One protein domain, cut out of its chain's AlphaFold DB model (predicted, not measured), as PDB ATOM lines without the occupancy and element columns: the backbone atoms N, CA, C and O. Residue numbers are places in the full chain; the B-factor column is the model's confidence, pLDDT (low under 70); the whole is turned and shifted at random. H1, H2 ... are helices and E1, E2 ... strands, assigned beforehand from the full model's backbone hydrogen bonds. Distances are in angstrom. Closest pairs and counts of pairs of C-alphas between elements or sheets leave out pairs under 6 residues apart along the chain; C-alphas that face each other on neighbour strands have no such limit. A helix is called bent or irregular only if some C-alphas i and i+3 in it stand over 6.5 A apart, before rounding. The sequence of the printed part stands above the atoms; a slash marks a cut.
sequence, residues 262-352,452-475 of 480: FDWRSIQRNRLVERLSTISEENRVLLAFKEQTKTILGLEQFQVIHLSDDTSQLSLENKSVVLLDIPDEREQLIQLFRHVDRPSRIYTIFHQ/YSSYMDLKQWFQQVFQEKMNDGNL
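This is residues 262 to 352 and 452 to 475 of the 480 residues of the protein "Single-stranded-DNA-specific exonuclease RecJ" of Bacillus akibai (strain ATCC 43226 / DSM 21942 / JCM 9157 / 1139) (UniProt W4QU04). A twisted wall of four parallel strands, in the order E2, E1, E3, E4, has the irregular helix H1 over one face, while the long helix H4 and the shorter H3 lie beyond the opposite face without being on the sheet, H3 coming closest to H4 with its last residue, Arg 338, at a steep tilt. The little helix H2 grazes the sheet, and the end of H4 reaches away from H1 to make the longest axis. The printed part has 115 residues, with four named helices and four named strands in the order H1, E1, H2, E2, E3, H3, E4, H4; the class is mixed, helices and strands. The whole is compact, with a radius of gyration of the C-alphas of 14.0 A and spans of 47 by 32 by 27 A.

In the sheet, E4 takes residues 345 to 351 and is 18.3 A long, from C-alpha 345 at (-2.091, 26.416, 20.148). E3 is residues 320 to 325, 15.6 A; E1 is residues 284 to 288, 13.3 A; E2 is residues 304 to 306, 6.4 A. H1, residues 269 to 277, is 13.6 A long and begins at C-alpha 269 at (4.914, 8.734, 27.991); it is irregular, with C-alphas 270 and 273 7.0 A apart. H2 is residues 293 to 296, 5.1 A, and H3 is residues 330 to 338, 12.8 A. H4, residues 455 to 474, is 29.7 A long and ends at C-alpha 474 at (5.757, 45.945, 6.764).

E1 and E3, the inner strands, are parallel at 20 degrees, with N 322 and O 285 2.8 A apart. E3 and the edge strand E4 are parallel at 13 degrees, with N 323 and O 347 at 2.8 A. E2, the other edge strand, is parallel to E1 at 42 degrees, with N 305 and O 286 at 2.9 A; these three N and O pairs are within hydrogen-bond range. From edge to edge the strands' lines turn by 74 degrees. Residues 262 to 263 pair, parallel, with residues 347 to 348 of E4. H1 is on the sheet at a height over the sheet of 10.6 A, with just 6 C-alphas of the sheet giving the local plane. It is over E4 and, only just, over E3, on which 3 of its C-alphas fall; on the local plane it runs along the strands, at 23 degrees to E4. H2 only grazes the sheet with residues 293 to 296; its closest C-alphas to E2 are those of Lys 294 and Val 304, 6.9 A apart. H3 and H4 touch, through residues 465 to 469 alone of H4; the closest C-alphas are those of Arg 338 and Lys 469, 5.9 A apart. They run the same way at a steep tilt of 55 degrees. H1 is apart from H2, H3 and H4. E1, H2, E2 and E3, H3, E4 are strand-helix-strand units, two parallel neighbour strands with a helix between, each with a right-handed crossover. Pairs of O i and N i+4 within hydrogen-bond range number 3 of 5 in H1, 4 of 5 in H3 and 14 of 16 in H4; H2 is too short for such a pair.

The two C-alphas farthest apart are those of Asn 270 and Leu 475, 47.4 A. Residues 353 to 451 are not printed, and C-alphas 352 and 452 are 11.6 A apart across the cut. Of the links that are printed whole, E2 to E3 is long, with residues 307 to 319. Mean pLDDT of the printed part is 86.9; residues 309 to 313, 339 to 340 and 469 to 475 are under 70.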
ATOM      1  N   PHE A 262       0.945  25.246  25.642       96.69
ATOM      2  CA  PHE A 262       0.729  24.121  26.541       96.69
ATOM      3  C   PHE A 262       2.052  23.400  26.784       96.69
ATOM      4  O   PHE A 262       2.597  22.729  25.906       96.69
ATOM      5  N   ASP A 263       2.566  23.520  28.003       95.44
ATOM      6  CA  ASP A 263       3.827  22.894  28.384       95.44
ATOM      7  C   ASP A 263       3.609  21.439  28.811       95.44
ATOM      8  O   ASP A 263       3.166  21.149  29.924       95.44
ATOM      9  N   TRP A 264       3.884  20.514  27.893       95.56
ATOM     10  CA  TRP A 264       3.779  19.070  28.103       95.56
ATOM     11  C   TRP A 264       5.154  18.408  28.257       95.56
ATOM     12  O   TRP A 264       5.246  17.186  28.187       95.56
ATOM     13  N   ARG A 265       6.223  19.165  28.545       94.31
ATOM     14  CA  ARG A 265       7.587  18.612  28.683       94.31
ATOM     15  C   ARG A 265       7.703  17.587  29.816       94.31
ATOM     16  O   ARG A 265       8.559  16.712  29.789       94.31
ATOM     17  N   SER A 266       6.811  17.669  30.806       91.38
ATOM     18  CA  SER A 266       6.728  16.734  31.940       91.38
ATOM     19  C   SER A 266       5.657  15.642  31.776       91.38
ATOM     20  O   SER A 266       5.336  14.945  32.741       91.38
ATOM     21  N   ILE A 267       5.054  15.496  30.588       91.06
ATOM     22  CA  ILE A 267       4.025  14.478  30.354       91.06
ATOM     23  C   ILE A 267       4.618  13.070  30.468       91.06
ATOM     24  O   ILE A 267       5.688  12.764  29.944       91.06
ATOM     25  N   GLN A 268       3.904  12.177  31.152       88.62
ATOM     26  CA  GLN A 268       4.299  10.773  31.215       88.62
ATOM     27  C   GLN A 268       4.039  10.109  29.859       88.62
ATOM     28  O   GLN A 268       2.945  10.249  29.310       88.62
ATOM     29  N   ARG A 269       5.012   9.351  29.332       84.50
ATOM     30  CA  ARG A 269       4.914   8.734  27.991       84.50
ATOM     31  C   ARG A 269       3.652   7.882  27.816       84.50
ATOM     32  O   ARG A 269       2.999   7.965  26.785       84.50
ATOM     33  N   ASN A 270       3.251   7.130  28.840       87.12
ATOM     34  CA  ASN A 270       2.040   6.299  28.814       87.12
ATOM     35  C   ASN A 270       0.722   7.093  28.733       87.12
ATOM     36  O   ASN A 270      -0.304   6.502  28.418       87.12
ATOM     37  N   ARG A 271       0.733   8.400  29.019       92.25
ATOM     38  CA  ARG A 271      -0.434   9.293  28.905       92.25
ATOM     39  C   ARG A 271      -0.426  10.132  27.633       92.25
ATOM     40  O   ARG A 271      -1.404  10.820  27.357       92.25
ATOM     41  N   LEU A 272       0.668  10.112  26.872       93.19
ATOM     42  CA  LEU A 272       0.819  10.977  25.710       93.19
ATOM     43  C   LEU A 272      -0.230  10.668  24.639       93.19
ATOM     44  O   LEU A 272      -0.890  11.583  24.161       93.19
ATOM     45  N   VAL A 273      -0.428   9.388  24.317       93.94
ATOM     46  CA  VAL A 273      -1.422   8.956  23.323       93.94
ATOM     47  C   VAL A 273      -2.825   9.429  23.701       93.94
ATOM     48  O   VAL A 273      -3.487  10.064  22.889       93.94
ATOM     49  N   GLU A 274      -3.246   9.183  24.944       93.38
ATOM     50  CA  GLU A 274      -4.549   9.619  25.462       93.38
ATOM     51  C   GLU A 274      -4.727  11.138  25.329       93.38
ATOM     52  O   GLU A 274      -5.752  11.605  24.844       93.38
ATOM     53  N   ARG A 275      -3.699  11.913  25.695       92.69
ATOM     54  CA  ARG A 275      -3.717  13.380  25.633       92.69
ATOM     55  C   ARG A 275      -3.718  13.924  24.208       92.69
ATOM     56  O   ARG A 275      -4.370  14.925  23.949       92.69
ATOM     57  N   LEU A 276      -3.017  13.289  23.275       94.94
ATOM     58  CA  LEU A 276      -3.062  13.689  21.867       94.94
ATOM     59  C   LEU A 276      -4.433  13.416  21.245       94.94
ATOM     60  O   LEU A 276      -4.886  14.201  20.410       94.94
ATOM     61  N   SER A 277      -5.111  12.355  21.686       92.19
ATOM     62  CA  SER A 277      -6.467  12.027  21.246       92.19
ATOM     63  C   SER A 277      -7.527  13.027  21.717       92.19
ATOM     64  O   SER A 277      -8.594  13.071  21.117       92.19
ATOM     65  N   THR A 278      -7.259  13.853  22.740       90.81
ATOM     66  CA  THR A 278      -8.198  14.918  23.148       90.81
ATOM     67  C   THR A 278      -8.154  16.133  22.222       90.81
ATOM     68  O   THR A 278      -9.067  16.950  22.244       90.81
ATOM     69  N   ILE A 279      -7.098  16.281  21.420       92.19
ATOM     70  CA  ILE A 279      -6.993  17.342  20.418       92.19
ATOM     71  C   ILE A 279      -7.689  16.842  19.150       92.19
ATOM     72  O   ILE A 279      -7.341  15.765  18.670       92.19
ATOM     73  N   SER A 280      -8.631  17.608  18.590       88.62
ATOM     74  CA  SER A 280      -9.328  17.235  17.346       88.62
ATOM     75  C   SER A 280      -8.343  16.894  16.223       88.62
ATOM     76  O   SER A 280      -7.389  17.637  15.984       88.62
ATOM     77  N   GLU A 281      -8.583  15.778  15.531       88.94
ATOM     78  CA  GLU A 281      -7.734  15.287  14.442       88.94
ATOM     79  C   GLU A 281      -7.577  16.313  13.318       88.94
ATOM     80  O   GLU A 281      -6.463  16.553  12.863       88.94
ATOM     81  N   GLU A 282      -8.660  17.000  12.962       87.25
ATOM     82  CA  GLU A 282      -8.691  18.015  11.904       87.25
ATOM     83  C   GLU A 282      -7.763  19.201  12.197       87.25
ATOM     84  O   GLU A 282      -7.217  19.828  11.286       87.25
ATOM     85  N   ASN A 283      -7.567  19.512  13.480       90.12
ATOM     86  CA  ASN A 283      -6.792  20.663  13.934       90.12
ATOM     87  C   ASN A 283      -5.411  20.286  14.474       90.12
ATOM     88  O   ASN A 283      -4.619  21.181  14.766       90.12
ATOM     89  N   ARG A 284      -5.099  18.996  14.616       95.00
ATOM     90  CA  ARG A 284      -3.863  18.511  15.233       95.00
ATOM     91  C   ARG A 284      -2.759  18.344  14.194       95.00
ATOM     92  O   ARG A 284      -2.899  17.583  13.244       95.00
ATOM     93  N   VAL A 285      -1.616  18.981  14.436       95.06
ATOM     94  CA  VAL A 285      -0.414  18.835  13.605       95.06
ATOM     95  C   VAL A 285       0.735  18.361  14.487       95.06
ATOM     96  O   VAL A 285       1.203  19.109  15.342       95.06
ATOM     97  N   LEU A 286       1.180  17.115  14.306       96.44
ATOM     98  CA  LEU A 286       2.321  16.561  15.041       96.44
ATOM     99  C   LEU A 286       3.600  16.746  14.231       96.44
ATOM    100  O   LEU A 286       3.681  16.270  13.099       96.44
ATOM    101  N   LEU A 287       4.599  17.396  14.823       95.12
ATOM    102  CA  LEU A 287       5.876  17.683  14.180       95.12
ATOM    103  C   LEU A 287       7.023  17.022  14.936       95.12
ATOM    104  O   LEU A 287       7.117  17.139  16.161       95.12
ATOM    105  N   ALA A 288       7.907  16.370  14.187       95.19
ATOM    106  CA  ALA A 288       9.171  15.848  14.684       95.19
ATOM    107  C   ALA A 288      10.343  16.359  13.839       95.19
ATOM    108  O   ALA A 288      10.271  16.442  12.613       95.19
ATOM    109  N   PHE A 289      11.452  16.651  14.501       91.44
ATOM    110  CA  PHE A 289      12.734  16.970  13.888       91.44
ATOM    111  C   PHE A 289      13.563  15.708  13.635       91.44
ATOM    112  O   PHE A 289      14.364  15.688  12.705       91.44
ATOM    113  N   LYS A 290      13.350  14.638  14.415       89.50
ATOM    114  CA  LYS A 290      14.074  13.366  14.287       89.50
ATOM    115  C   LYS A 290      13.151  12.256  13.800       89.50
ATOM    116  O   LYS A 290      12.041  12.077  14.304       89.50
ATOM    117  N   GLU A 291      13.626  11.464  12.841       89.31
ATOM    118  CA  GLU A 291      12.850  10.372  12.230       89.31
ATOM    119  C   GLU A 291      12.388   9.326  13.256       89.31
ATOM    120  O   GLU A 291      11.269   8.821  13.185       89.31
ATOM    121  N   GLN A 292      13.221   9.018  14.256       90.75
ATOM    122  CA  GLN A 292      12.935   7.957  15.226       90.75
ATOM    123  C   GLN A 292      11.906   8.365  16.290       90.75
ATOM    124  O   GLN A 292      11.345   7.492  16.957       90.75
ATOM    125  N   THR A 293      11.623   9.663  16.453       92.56
ATOM    126  CA  THR A 293      10.779  10.189  17.539       92.56
ATOM    127  C   THR A 293       9.383   9.579  17.539       92.56
ATOM    128  O   THR A 293       8.874   9.221  18.602       92.56
ATOM    129  N   LYS A 294       8.785   9.375  16.358       94.25
ATOM    130  CA  LYS A 294       7.467   8.740  16.225       94.25
ATOM    131  C   LYS A 294       7.444   7.339  16.848       94.25
ATOM    132  O   LYS A 294       6.548   7.036  17.632       94.25
ATOM    133  N   THR A 295       8.428   6.507  16.513       93.69
ATOM    134  CA  THR A 295       8.533   5.127  17.010       93.69
ATOM    135  C   THR A 295       8.891   5.088  18.494       93.69
ATOM    136  O   THR A 295       8.320   4.308  19.246       93.69
ATOM    137  N   ILE A 296       9.804   5.952  18.950       91.75
ATOM    138  CA  ILE A 296      10.212   6.007  20.364       91.75
ATOM    139  C   ILE A 296       9.037   6.398  21.271       91.75
ATOM    140  O   ILE A 296       8.911   5.885  22.386       91.75
ATOM    141  N   LEU A 297       8.171   7.298  20.799       92.62
ATOM    142  CA  LEU A 297       6.998   7.761  21.538       92.62
ATOM    143  C   LEU A 297       5.759   6.863  21.371       92.62
ATOM    144  O   LEU A 297       4.750   7.142  22.016       92.62
ATOM    145  N   GLY A 298       5.820   5.802  20.556       93.25
ATOM    146  CA  GLY A 298       4.686   4.900  20.318       93.25
ATOM    147  C   GLY A 298       3.492   5.606  19.667       93.25
ATOM    148  O   GLY A 298       2.358   5.502  20.143       93.25
ATOM    149  N   LEU A 299       3.765   6.425  18.646       95.06
ATOM    150  CA  LEU A 299       2.776   7.259  17.954       95.06
ATOM    151  C   LEU A 299       2.422   6.709  16.564       95.06
ATOM    152  O   LEU A 299       2.129   7.475  15.647       95.06
ATOM    153  N   GLU A 300       2.473   5.392  16.368       93.88
ATOM    154  CA  GLU A 300       2.255   4.732  15.077       93.88
ATOM    155  C   GLU A 300       0.892   5.066  14.462       93.88
ATOM    156  O   GLU A 300       0.813   5.290  13.252       93.88
ATOM    157  N   GLN A 301      -0.141   5.170  15.303       92.94
ATOM    158  CA  GLN A 301      -1.514   5.526  14.940       92.94
ATOM    159  C   GLN A 301      -1.694   6.988  14.512       92.94
ATOM    160  O   GLN A 301      -2.751   7.335  13.996       92.94
ATOM    161  N   PHE A 302      -0.696   7.849  14.722       94.25
ATOM    162  CA  PHE A 302      -0.772   9.254  14.341       94.25
ATOM    163  C   PHE A 302       0.068   9.551  13.098       94.25
ATOM    164  O   PHE A 302       1.173   9.028  12.907       94.25
ATOM    165  N   GLN A 303      -0.428  10.459  12.260       92.44
ATOM    166  CA  GLN A 303       0.384  11.081  11.224       92.44
ATOM    167  C   GLN A 303       1.334  12.097  11.875       92.44
ATOM    168  O   GLN A 303       0.894  13.023  12.554       92.44
ATOM    169  N   VAL A 304       2.638  11.896  11.684       94.00
ATOM    170  CA  VAL A 304       3.698  12.795  12.155       94.00
ATOM    171  C   VAL A 304       4.406  13.344  10.929       94.00
ATOM    172  O   VAL A 304       4.780  12.575  10.047       94.00
ATOM    173  N   ILE A 305       4.556  14.663  10.876       91.94
ATOM    174  CA  ILE A 305       5.271  15.365   9.815       91.94
ATOM    175  C   ILE A 305       6.715  15.555  10.273       91.94
ATOM    176  O   ILE A 305       6.962  16.062  11.373       91.94
ATOM    177  N   HIS A 306       7.664  15.153   9.434       90.12
ATOM    178  CA  HIS A 306       9.080  15.348   9.702       90.12
ATOM    179  C   HIS A 306       9.546  16.652   9.055       90.12
ATOM    180  O   HIS A 306       9.313  16.891   7.878       90.12
ATOM    181  N   LEU A 307      10.212  17.522   9.813       83.12
ATOM    182  CA  LEU A 307      10.611  18.849   9.313       83.12
ATOM    183  C   LEU A 307      11.811  18.824   8.349       83.12
ATOM    184  O   LEU A 307      12.227  19.868   7.856       83.12
ATOM    185  N   SER A 308      12.349  17.640   8.058       72.62
ATOM    186  CA  SER A 308      13.203  17.396   6.892       72.62
ATOM    187  C   SER A 308      12.434  17.414   5.565       72.62
ATOM    188  O   SER A 308      13.063  17.512   4.511       72.62
ATOM    189  N   ASP A 309      11.104  17.301   5.607       64.06
ATOM    190  CA  ASP A 309      10.235  17.305   4.433       64.06
ATOM    191  C   ASP A 309       9.946  18.740   3.955       64.06
ATOM    192  O   ASP A 309      10.126  19.718   4.685       64.06
ATOM    193  N   ASP A 310       9.485  18.883   2.711       69.19
ATOM    194  CA  ASP A 310       9.053  20.179   2.180       69.19
ATOM    195  C   ASP A 310       7.802  20.672   2.933       69.19
ATOM    196  O   ASP A 310       6.700  20.147   2.772       69.19
ATOM    197  N   THR A 311       7.986  21.692   3.774       68.81
ATOM    198  CA  THR A 311       6.936  22.289   4.616       68.81
ATOM    199  C   THR A 311       6.214  23.459   3.951       68.81
ATOM    200  O   THR A 311       5.327  24.051   4.563       68.81
ATOM    201  N   SER A 312       6.535  23.786   2.694       67.12
ATOM    202  CA  SER A 312       5.987  24.955   1.988       67.12
ATOM    203  C   SER A 312       4.462  24.944   1.812       67.12
ATOM    204  O   SER A 312       3.868  25.998   1.599       67.12
ATOM    205  N   GLN A 313       3.817  23.777   1.923       68.38
ATOM    206  CA  GLN A 313       2.358  23.619   1.821       68.38
ATOM    207  C   GLN A 313       1.650  23.466   3.177       68.38
ATOM    208  O   GLN A 313       0.428  23.327   3.218       68.38
ATOM    209  N   LEU A 314       2.386  23.466   4.293       79.56
ATOM    210  CA  LEU A 314       1.803  23.267   5.615       79.56
ATOM    211  C   LEU A 314       1.169  24.571   6.113       79.56
ATOM    212  O   LEU A 314       1.878  25.514   6.450       79.56
ATOM    213  N   SER A 315      -0.162  24.616   6.209       84.56
ATOM    214  CA  SER A 315      -0.855  25.692   6.926       84.56
ATOM    215  C   SER A 315      -1.006  25.339   8.403       84.56
ATOM    216  O   SER A 315      -1.503  24.268   8.757       84.56
ATOM    217  N   LEU A 316      -0.583  26.261   9.266       87.94
ATOM    218  CA  LEU A 316      -0.720  26.176  10.720       87.94
ATOM    219  C   LEU A 316      -1.805  27.125  11.250       87.94
ATOM    220  O   LEU A 316      -2.026  27.167  12.459       87.94
ATOM    221  N   GLU A 317      -2.505  27.854  10.375       87.50
ATOM    222  CA  GLU A 317      -3.585  28.751  10.784       87.50
ATOM    223  C   GLU A 317      -4.684  27.968  11.509       87.50
ATOM    224  O   GLU A 317      -5.148  26.926  11.041       87.50
ATOM    225  N   ASN A 318      -5.089  28.456  12.681       86.69
ATOM    226  CA  ASN A 318      -6.091  27.816  13.532       86.69
ATOM    227  C   ASN A 318      -5.755  26.374  13.974       86.69
ATOM    228  O   ASN A 318      -6.621  25.661  14.484       86.69
ATOM    229  N   LYS A 319      -4.495  25.934  13.833       93.50
ATOM    230  CA  LYS A 319      -4.054  24.590  14.228       93.50
ATOM    231  C   LYS A 319      -3.524  24.522  15.660       93.50
ATOM    232  O   LYS A 319      -3.062  25.501  16.250       93.50
ATOM    233  N   SER A 320      -3.587  23.308  16.194       95.88
ATOM    234  CA  SER A 320      -2.938  22.838  17.414       95.88
ATOM    235  C   SER A 320      -1.653  22.103  17.039       95.88
ATOM    236  O   SER A 320      -1.679  20.934  16.650       95.88
ATOM    237  N   VAL A 321      -0.527  22.802  17.138       96.19
ATOM    238  CA  VAL A 321       0.793  22.289  16.756       96.19
ATOM    239  C   VAL A 321       1.441  21.598  17.941       96.19
ATOM    240  O   VAL A 321       1.588  22.196  19.001       96.19
ATOM    241  N   VAL A 322       1.868  20.355  17.768       97.50
ATOM    242  CA  VAL A 322       2.550  19.576  18.800       97.50
ATOM    243  C   VAL A 322       3.992  19.340  18.375       97.50
ATOM    244  O   VAL A 322       4.250  18.652  17.390       97.50
ATOM    245  N   LEU A 323       4.932  19.892  19.139       97.06
ATOM    246  CA  LEU A 323       6.367  19.727  18.929       97.06
ATOM    247  C   LEU A 323       6.857  18.532  19.754       97.06
ATOM    248  O   LEU A 323       6.979  18.614  20.985       97.06
ATOM    249  N   LEU A 324       7.079  17.405  19.073       96.69
ATOM    250  CA  LEU A 324       7.372  16.118  19.704       96.69
ATOM    251  C   LEU A 324       8.783  16.068  20.303       96.69
ATOM    252  O   LEU A 324       8.966  15.499  21.374       96.69
ATOM    253  N   ASP A 325       9.759  16.681  19.643       94.19
ATOM    254  CA  ASP A 325      11.181  16.726  19.995       94.19
ATOM    255  C   ASP A 325      11.775  18.116  19.684       94.19
ATOM    256  O   ASP A 325      11.063  19.049  19.308       94.19
ATOM    257  N   ILE A 326      13.076  18.282  19.926       91.81
ATOM    258  CA  ILE A 326      13.811  19.526  19.657       91.81
ATOM    259  C   ILE A 326      14.548  19.466  18.312       91.81
ATOM    260  O   ILE A 326      14.991  18.376  17.930       91.81
ATOM    261  N   PRO A 327      14.737  20.616  17.636       90.25
ATOM    262  CA  PRO A 327      15.534  20.691  16.416       90.25
ATOM    263  C   PRO A 327      17.016  20.386  16.663       90.25
ATOM    264  O   PRO A 327      17.509  20.519  17.785       90.25
ATOM    265  N   ASP A 328      17.727  20.038  15.589       83.50
ATOM    266  CA  ASP A 328      19.193  19.958  15.588       83.50
ATOM    267  C   ASP A 328      19.821  21.359  15.477       83.50
ATOM    268  O   ASP A 328      20.881  21.620  16.044       83.50
ATOM    269  N   GLU A 329      19.150  22.276  14.770       84.94
ATOM    270  CA  GLU A 329      19.556  23.673  14.604       84.94
ATOM    271  C   GLU A 329      18.391  24.611  14.935       84.94
ATOM    272  O   GLU A 329      17.268  24.434  14.457       84.94
ATOM    273  N   ARG A 330      18.657  25.673  15.708       86.12
ATOM    274  CA  ARG A 330      17.626  26.642  16.136       86.12
ATOM    275  C   ARG A 330      16.821  27.207  14.959       86.12
ATOM    276  O   ARG A 330      15.620  27.443  15.084       86.12
ATOM    277  N   GLU A 331      17.481  27.406  13.822       85.44
ATOM    278  CA  GLU A 331      16.881  27.976  12.621       85.44
ATOM    279  C   GLU A 331      15.723  27.123  12.080       85.44
ATOM    280  O   GLU A 331      14.772  27.683  11.549       85.44
ATOM    281  N   GLN A 332      15.725  25.799  12.279       87.12
ATOM    282  CA  GLN A 332      14.641  24.925  11.806       87.12
ATOM    283  C   GLN A 332      13.290  25.303  12.432       87.12
ATOM    284  O   GLN A 332      12.275  25.374  11.740       87.12
ATOM    285  N   LEU A 333      13.277  25.589  13.738       88.12
ATOM    286  CA  LEU A 333      12.059  25.988  14.445       88.12
ATOM    287  C   LEU A 333      11.653  27.427  14.094       88.12
ATOM    288  O   LEU A 333      10.467  27.719  14.008       88.12
ATOM    289  N   ILE A 334      12.618  28.319  13.845       88.31
ATOM    290  CA  ILE A 334      12.334  29.684  13.378       88.31
ATOM    291  C   ILE A 334      11.677  29.644  11.990       88.31
ATOM    292  O   ILE A 334      10.642  30.275  11.777       88.31
ATOM    293  N   GLN A 335      12.243  28.880  11.055       84.06
ATOM    294  CA  GLN A 335      11.751  28.764   9.680       84.06
ATOM    295  C   GLN A 335      10.337  28.181   9.609       84.06
ATOM    296  O   GLN A 335       9.518  28.684   8.839       84.06
ATOM    297  N   LEU A 336      10.020  27.212  10.476       85.94
ATOM    298  CA  LEU A 336       8.673  26.648  10.609       85.94
ATOM    299  C   LEU A 336       7.596  27.727  10.816       85.94
ATOM    300  O   LEU A 336       6.505  27.622  10.265       85.94
ATOM    301  N   PHE A 337       7.893  28.772  11.593       85.81
ATOM    302  CA  PHE A 337       6.930  29.834  11.902       85.81
ATOM    303  C   PHE A 337       7.106  31.104  11.061       85.81
ATOM    304  O   PHE A 337       6.253  31.989  11.117       85.81
ATOM    305  N   ARG A 338       8.173  31.215  10.257       75.88
ATOM    306  CA  ARG A 338       8.396  32.371   9.369       75.88
ATOM    307  C   ARG A 338       7.424  32.401   8.193       75.88
ATOM    308  O   ARG A 338       6.882  33.459   7.876       75.88
ATOM    309  N   HIS A 339       7.194  31.252   7.563       65.69
ATOM    310  CA  HIS A 339       6.407  31.152   6.328       65.69
ATOM    311  C   HIS A 339       4.943  30.764   6.542       65.69
ATOM    312  O   HIS A 339       4.193  30.692   5.572       65.69
ATOM    313  N   VAL A 340       4.523  30.554   7.793       66.50
ATOM    314  CA  VAL A 340       3.194  30.026   8.106       66.50
ATOM    315  C   VAL A 340       2.447  30.924   9.082       66.50
ATOM    316  O   VAL A 340       3.050  31.634   9.888       66.50
ATOM    317  N   ASP A 341       1.123  30.968   8.973       76.31
ATOM    318  CA  ASP A 341       0.255  31.688   9.902       76.31
ATOM    319  C   ASP A 341       0.337  31.149  11.326       76.31
ATOM    320  O   ASP A 341       0.757  30.018  11.580       76.31
ATOM    321  N   ARG A 342       0.003  32.021  12.282       85.75
ATOM    322  CA  ARG A 342       0.191  31.730  13.701       85.75
ATOM    323  C   ARG A 342      -0.764  30.604  14.116       85.75
ATOM    324  O   ARG A 342      -1.971  30.760  13.926       85.75
ATOM    325  N   PRO A 343      -0.270  29.525  14.744       92.69
ATOM    326  CA  PRO A 343      -1.153  28.514  15.298       92.69
ATOM    327  C   PRO A 343      -1.962  29.071  16.466       92.69
ATOM    328  O   PRO A 343      -1.504  29.946  17.210       92.69
ATOM    329  N   SER A 344      -3.157  28.520  16.668       93.56
ATOM    330  CA  SER A 344      -3.971  28.837  17.847       93.56
ATOM    331  C   SER A 344      -3.353  28.258  19.110       93.56
ATOM    332  O   SER A 344      -3.480  28.834  20.191       93.56
ATOM    333  N   ARG A 345      -2.682  27.106  19.000       96.06
ATOM    334  CA  ARG A 345      -2.091  26.416  20.148       96.06
ATOM    335  C   ARG A 345      -0.772  25.756  19.778       96.06
ATOM    336  O   ARG A 345      -0.647  25.179  18.700       96.06
ATOM    337  N   ILE A 346       0.181  25.799  20.701       96.75
ATOM    338  CA  ILE A 346       1.430  25.037  20.639       96.75
ATOM    339  C   ILE A 346       1.514  24.144  21.870       96.75
ATOM    340  O   ILE A 346       1.350  24.619  22.989       96.75
ATOM    341  N   TYR A 347       1.817  22.869  21.666       97.56
ATOM    342  CA  TYR A 347       2.064  21.876  22.700       97.56
ATOM    343  C   TYR A 347       3.529  21.453  22.626       97.56
ATOM    344  O   TYR A 347       3.980  20.959  21.592       97.56
ATOM    345  N   THR A 348       4.291  21.637  23.701       97.19
ATOM    346  CA  THR A 348       5.722  21.298  23.723       97.19
ATOM    347  C   THR A 348       5.956  20.030  24.520       97.19
ATOM    348  O   THR A 348       5.793  20.039  25.737       97.19
ATOM    349  N   ILE A 349       6.344  18.951  23.844       96.12
ATOM    350  CA  ILE A 349       6.755  17.694  24.484       96.12
ATOM    351  C   ILE A 349       8.273  17.660  24.593       96.12
ATOM    352  O   ILE A 349       8.796  17.318  25.650       96.12
ATOM    353  N   PHE A 350       8.964  18.046  23.513       94.25
ATOM    354  CA  PHE A 350      10.425  18.121  23.449       94.25
ATOM    355  C   PHE A 350      11.114  16.882  24.023       94.25
ATOM    356  O   PHE A 350      12.018  16.964  24.855       94.25
ATOM    357  N   HIS A 351      10.660  15.714  23.573       90.50
ATOM    358  CA  HIS A 351      11.247  14.443  23.935       90.50
ATOM    359  C   HIS A 351      12.746  14.425  23.619       90.50
ATOM    360  O   HIS A 351      13.193  14.840  22.547       90.50
ATOM    361  N   GLN A 352      13.515  13.905  24.569       80.81
ATOM    362  CA  GLN A 352      14.943  13.681  24.438       80.81
ATOM    363  C   GLN A 352      15.269  12.231  24.771       80.81
ATOM    364  O   GLN A 352      14.700  11.646  25.697       80.81
ATOM    365  N   TYR A 452      14.844  23.100  29.270       89.12
ATOM    366  CA  TYR A 452      15.075  23.522  30.659       89.12
ATOM    367  C   TYR A 452      14.626  24.952  30.973       89.12
ATOM    368  O   TYR A 452      14.694  25.375  32.128       89.12
ATOM    369  N   SER A 453      14.155  25.696  29.973       92.75
ATOM    370  CA  SER A 453      13.634  27.050  30.146       92.75
ATOM    371  C   SER A 453      12.329  27.072  30.937       92.75
ATOM    372  O   SER A 453      11.545  26.112  30.929       92.75
ATOM    373  N   SER A 454      12.057  28.186  31.618       94.88
ATOM    374  CA  SER A 454      10.758  28.367  32.258       94.88
ATOM    375  C   SER A 454       9.646  28.473  31.209       94.88
ATOM    376  O   SER A 454       9.890  28.796  30.046       94.88
ATOM    377  N   TYR A 455       8.400  28.244  31.628       94.50
ATOM    378  CA  TYR A 455       7.231  28.476  30.776       94.50
ATOM    379  C   TYR A 455       7.236  29.879  30.149       94.50
ATOM    380  O   TYR A 455       6.934  30.038  28.970       94.50
ATOM    381  N   MET A 456       7.587  30.895  30.946       94.50
ATOM    382  CA  MET A 456       7.566  32.292  30.515       94.50
ATOM    383  C   MET A 456       8.639  32.583  29.475       94.50
ATOM    384  O   MET A 456       8.330  33.205  28.463       94.50
ATOM    385  N   ASP A 457       9.858  32.083  29.689       95.31
ATOM    386  CA  ASP A 457      10.949  32.238  28.724       95.31
ATOM    387  C   ASP A 457      10.580  31.576  27.390       95.31
ATOM    388  O   ASP A 457      10.777  32.158  26.325       95.31
ATOM    389  N   LEU A 458       9.966  30.389  27.445       95.50
ATOM    390  CA  LEU A 458       9.531  29.660  26.258       95.50
ATOM    391  C   LEU A 458       8.366  30.361  25.536       95.50
ATOM    392  O   LEU A 458       8.411  30.516  24.315       95.50
ATOM    393  N   LYS A 459       7.343  30.840  26.263       94.81
ATOM    394  CA  LYS A 459       6.231  31.620  25.679       94.81
ATOM    395  C   LYS A 459       6.757  32.901  25.028       94.81
ATOM    396  O   LYS A 459       6.357  33.221  23.909       94.81
ATOM    397  N   GLN A 460       7.683  33.596  25.690       94.38
ATOM    398  CA  GLN A 460       8.322  34.800  25.165       94.38
ATOM    399  C   GLN A 460       9.142  34.510  23.905       94.38
ATOM    400  O   GLN A 460       9.076  35.289  22.956       94.38
ATOM    401  N   TRP A 461       9.867  33.391  23.867       94.12
ATOM    402  CA  TRP A 461      10.625  32.973  22.691       94.12
ATOM    403  C   TRP A 461       9.723  32.810  21.462       94.12
ATOM    404  O   TRP A 461       9.958  33.451  20.437       94.12
ATOM    405  N   PHE A 462       8.635  32.037  21.572       93.31
ATOM    406  CA  PHE A 462       7.674  31.878  20.470       93.31
ATOM    407  C   PHE A 462       7.053  33.217  20.068       93.31
ATOM    408  O   PHE A 462       6.907  33.515  18.884       93.31
ATOM    409  N   GLN A 463       6.726  34.061  21.049       91.25
ATOM    410  CA  GLN A 463       6.152  35.375  20.791       91.25
ATOM    411  C   GLN A 463       7.104  36.295  20.011       91.25
ATOM    412  O   GLN A 463       6.637  37.024  19.137       91.25
ATOM    413  N   GLN A 464       8.413  36.237  20.272       90.69
ATOM    414  CA  GLN A 464       9.421  36.962  19.491       90.69
ATOM    415  C   GLN A 464       9.470  36.466  18.046       90.69
ATOM    416  O   GLN A 464       9.395  37.281  17.128       90.69
ATOM    417  N   VAL A 465       9.483  35.146  17.836       89.12
ATOM    418  CA  VAL A 465       9.463  34.549  16.489       89.12
ATOM    419  C   VAL A 465       8.227  35.002  15.699       89.12
ATOM    420  O   VAL A 465       8.336  35.373  14.531       89.12
ATOM    421  N   PHE A 466       7.055  35.066  16.338       87.00
ATOM    422  CA  PHE A 466       5.834  35.561  15.691       87.00
ATOM    423  C   PHE A 466       5.856  37.066  15.385       87.00
ATOM    424  O   PHE A 466       5.220  37.502  14.427       87.00
ATOM    425  N   GLN A 467       6.555  37.873  16.187       83.31
ATOM    426  CA  GLN A 467       6.661  39.321  15.978       83.31
ATOM    427  C   GLN A 467       7.660  39.688  14.878       83.31
ATOM    428  O   GLN A 467       7.392  40.613  14.112       83.31
ATOM    429  N   GLU A 468       8.773  38.958  14.757       73.31
ATOM    430  CA  GLU A 468       9.755  39.160  13.680       73.31
ATOM    431  C   GLU A 468       9.101  39.018  12.293       73.31
ATOM    432  O   GLU A 468       9.336  39.851  11.419       73.31
ATOM    433  N   LYS A 469       8.153  38.079  12.138       62.22
ATOM    434  CA  LYS A 469       7.318  37.941  10.929       62.22
ATOM    435  C   LYS A 469       6.540  39.224  10.580       62.22
ATOM    436  O   LYS A 469       6.427  39.574   9.407       62.22
ATOM    437  N   MET A 470       5.992  39.938  11.572       56.81
ATOM    438  CA  MET A 470       5.193  41.152  11.322       56.81
ATOM    439  C   MET A 470       6.042  42.344  10.862       56.81
ATOM    440  O   MET A 470       5.560  43.167  10.082       56.81
ATOM    441  N   ASN A 471       7.300  42.430  11.297       54.81
ATOM    442  CA  ASN A 471       8.197  43.510  10.883       54.81
ATOM    443  C   ASN A 471       8.719  43.321   9.450       54.81
ATOM    444  O   ASN A 471       8.772  44.300   8.705       54.81
ATOM    445  N   ASP A 472       9.006  42.085   9.027       52.09
ATOM    446  CA  ASP A 472       9.397  41.796   7.638       52.09
ATOM    447  C   ASP A 472       8.237  42.023   6.645       52.09
ATOM    448  O   ASP A 472       8.456  42.450   5.511       52.09
ATOM    449  N   GLY A 473       6.983  41.834   7.080       45.47
ATOM    450  CA  GLY A 473       5.787  42.106   6.272       45.47
ATOM    451  C   GLY A 473       5.486  43.596   6.032       45.47
ATOM    452  O   GLY A 473       4.864  43.941   5.026       45.47
ATOM    453  N   ASN A 474       5.950  44.494   6.909       40.53
ATOM    454  CA  ASN A 474       5.757  45.945   6.764       40.53
ATOM    455  C   ASN A 474       6.816  46.628   5.881       40.53
ATOM    456  O   ASN A 474       6.621  47.772   5.476       40.53
ATOM    457  N   LEU A 475       7.902  45.938   5.519       37.69
ATOM    458  CA  LEU A 475       8.956  46.474   4.646       37.69
ATOM    459  C   LEU A 475       8.623  46.412   3.142       37.69
ATOM    460  O   LEU A 475       9.380  46.947   2.338       37.69
TER     461      LEU A 475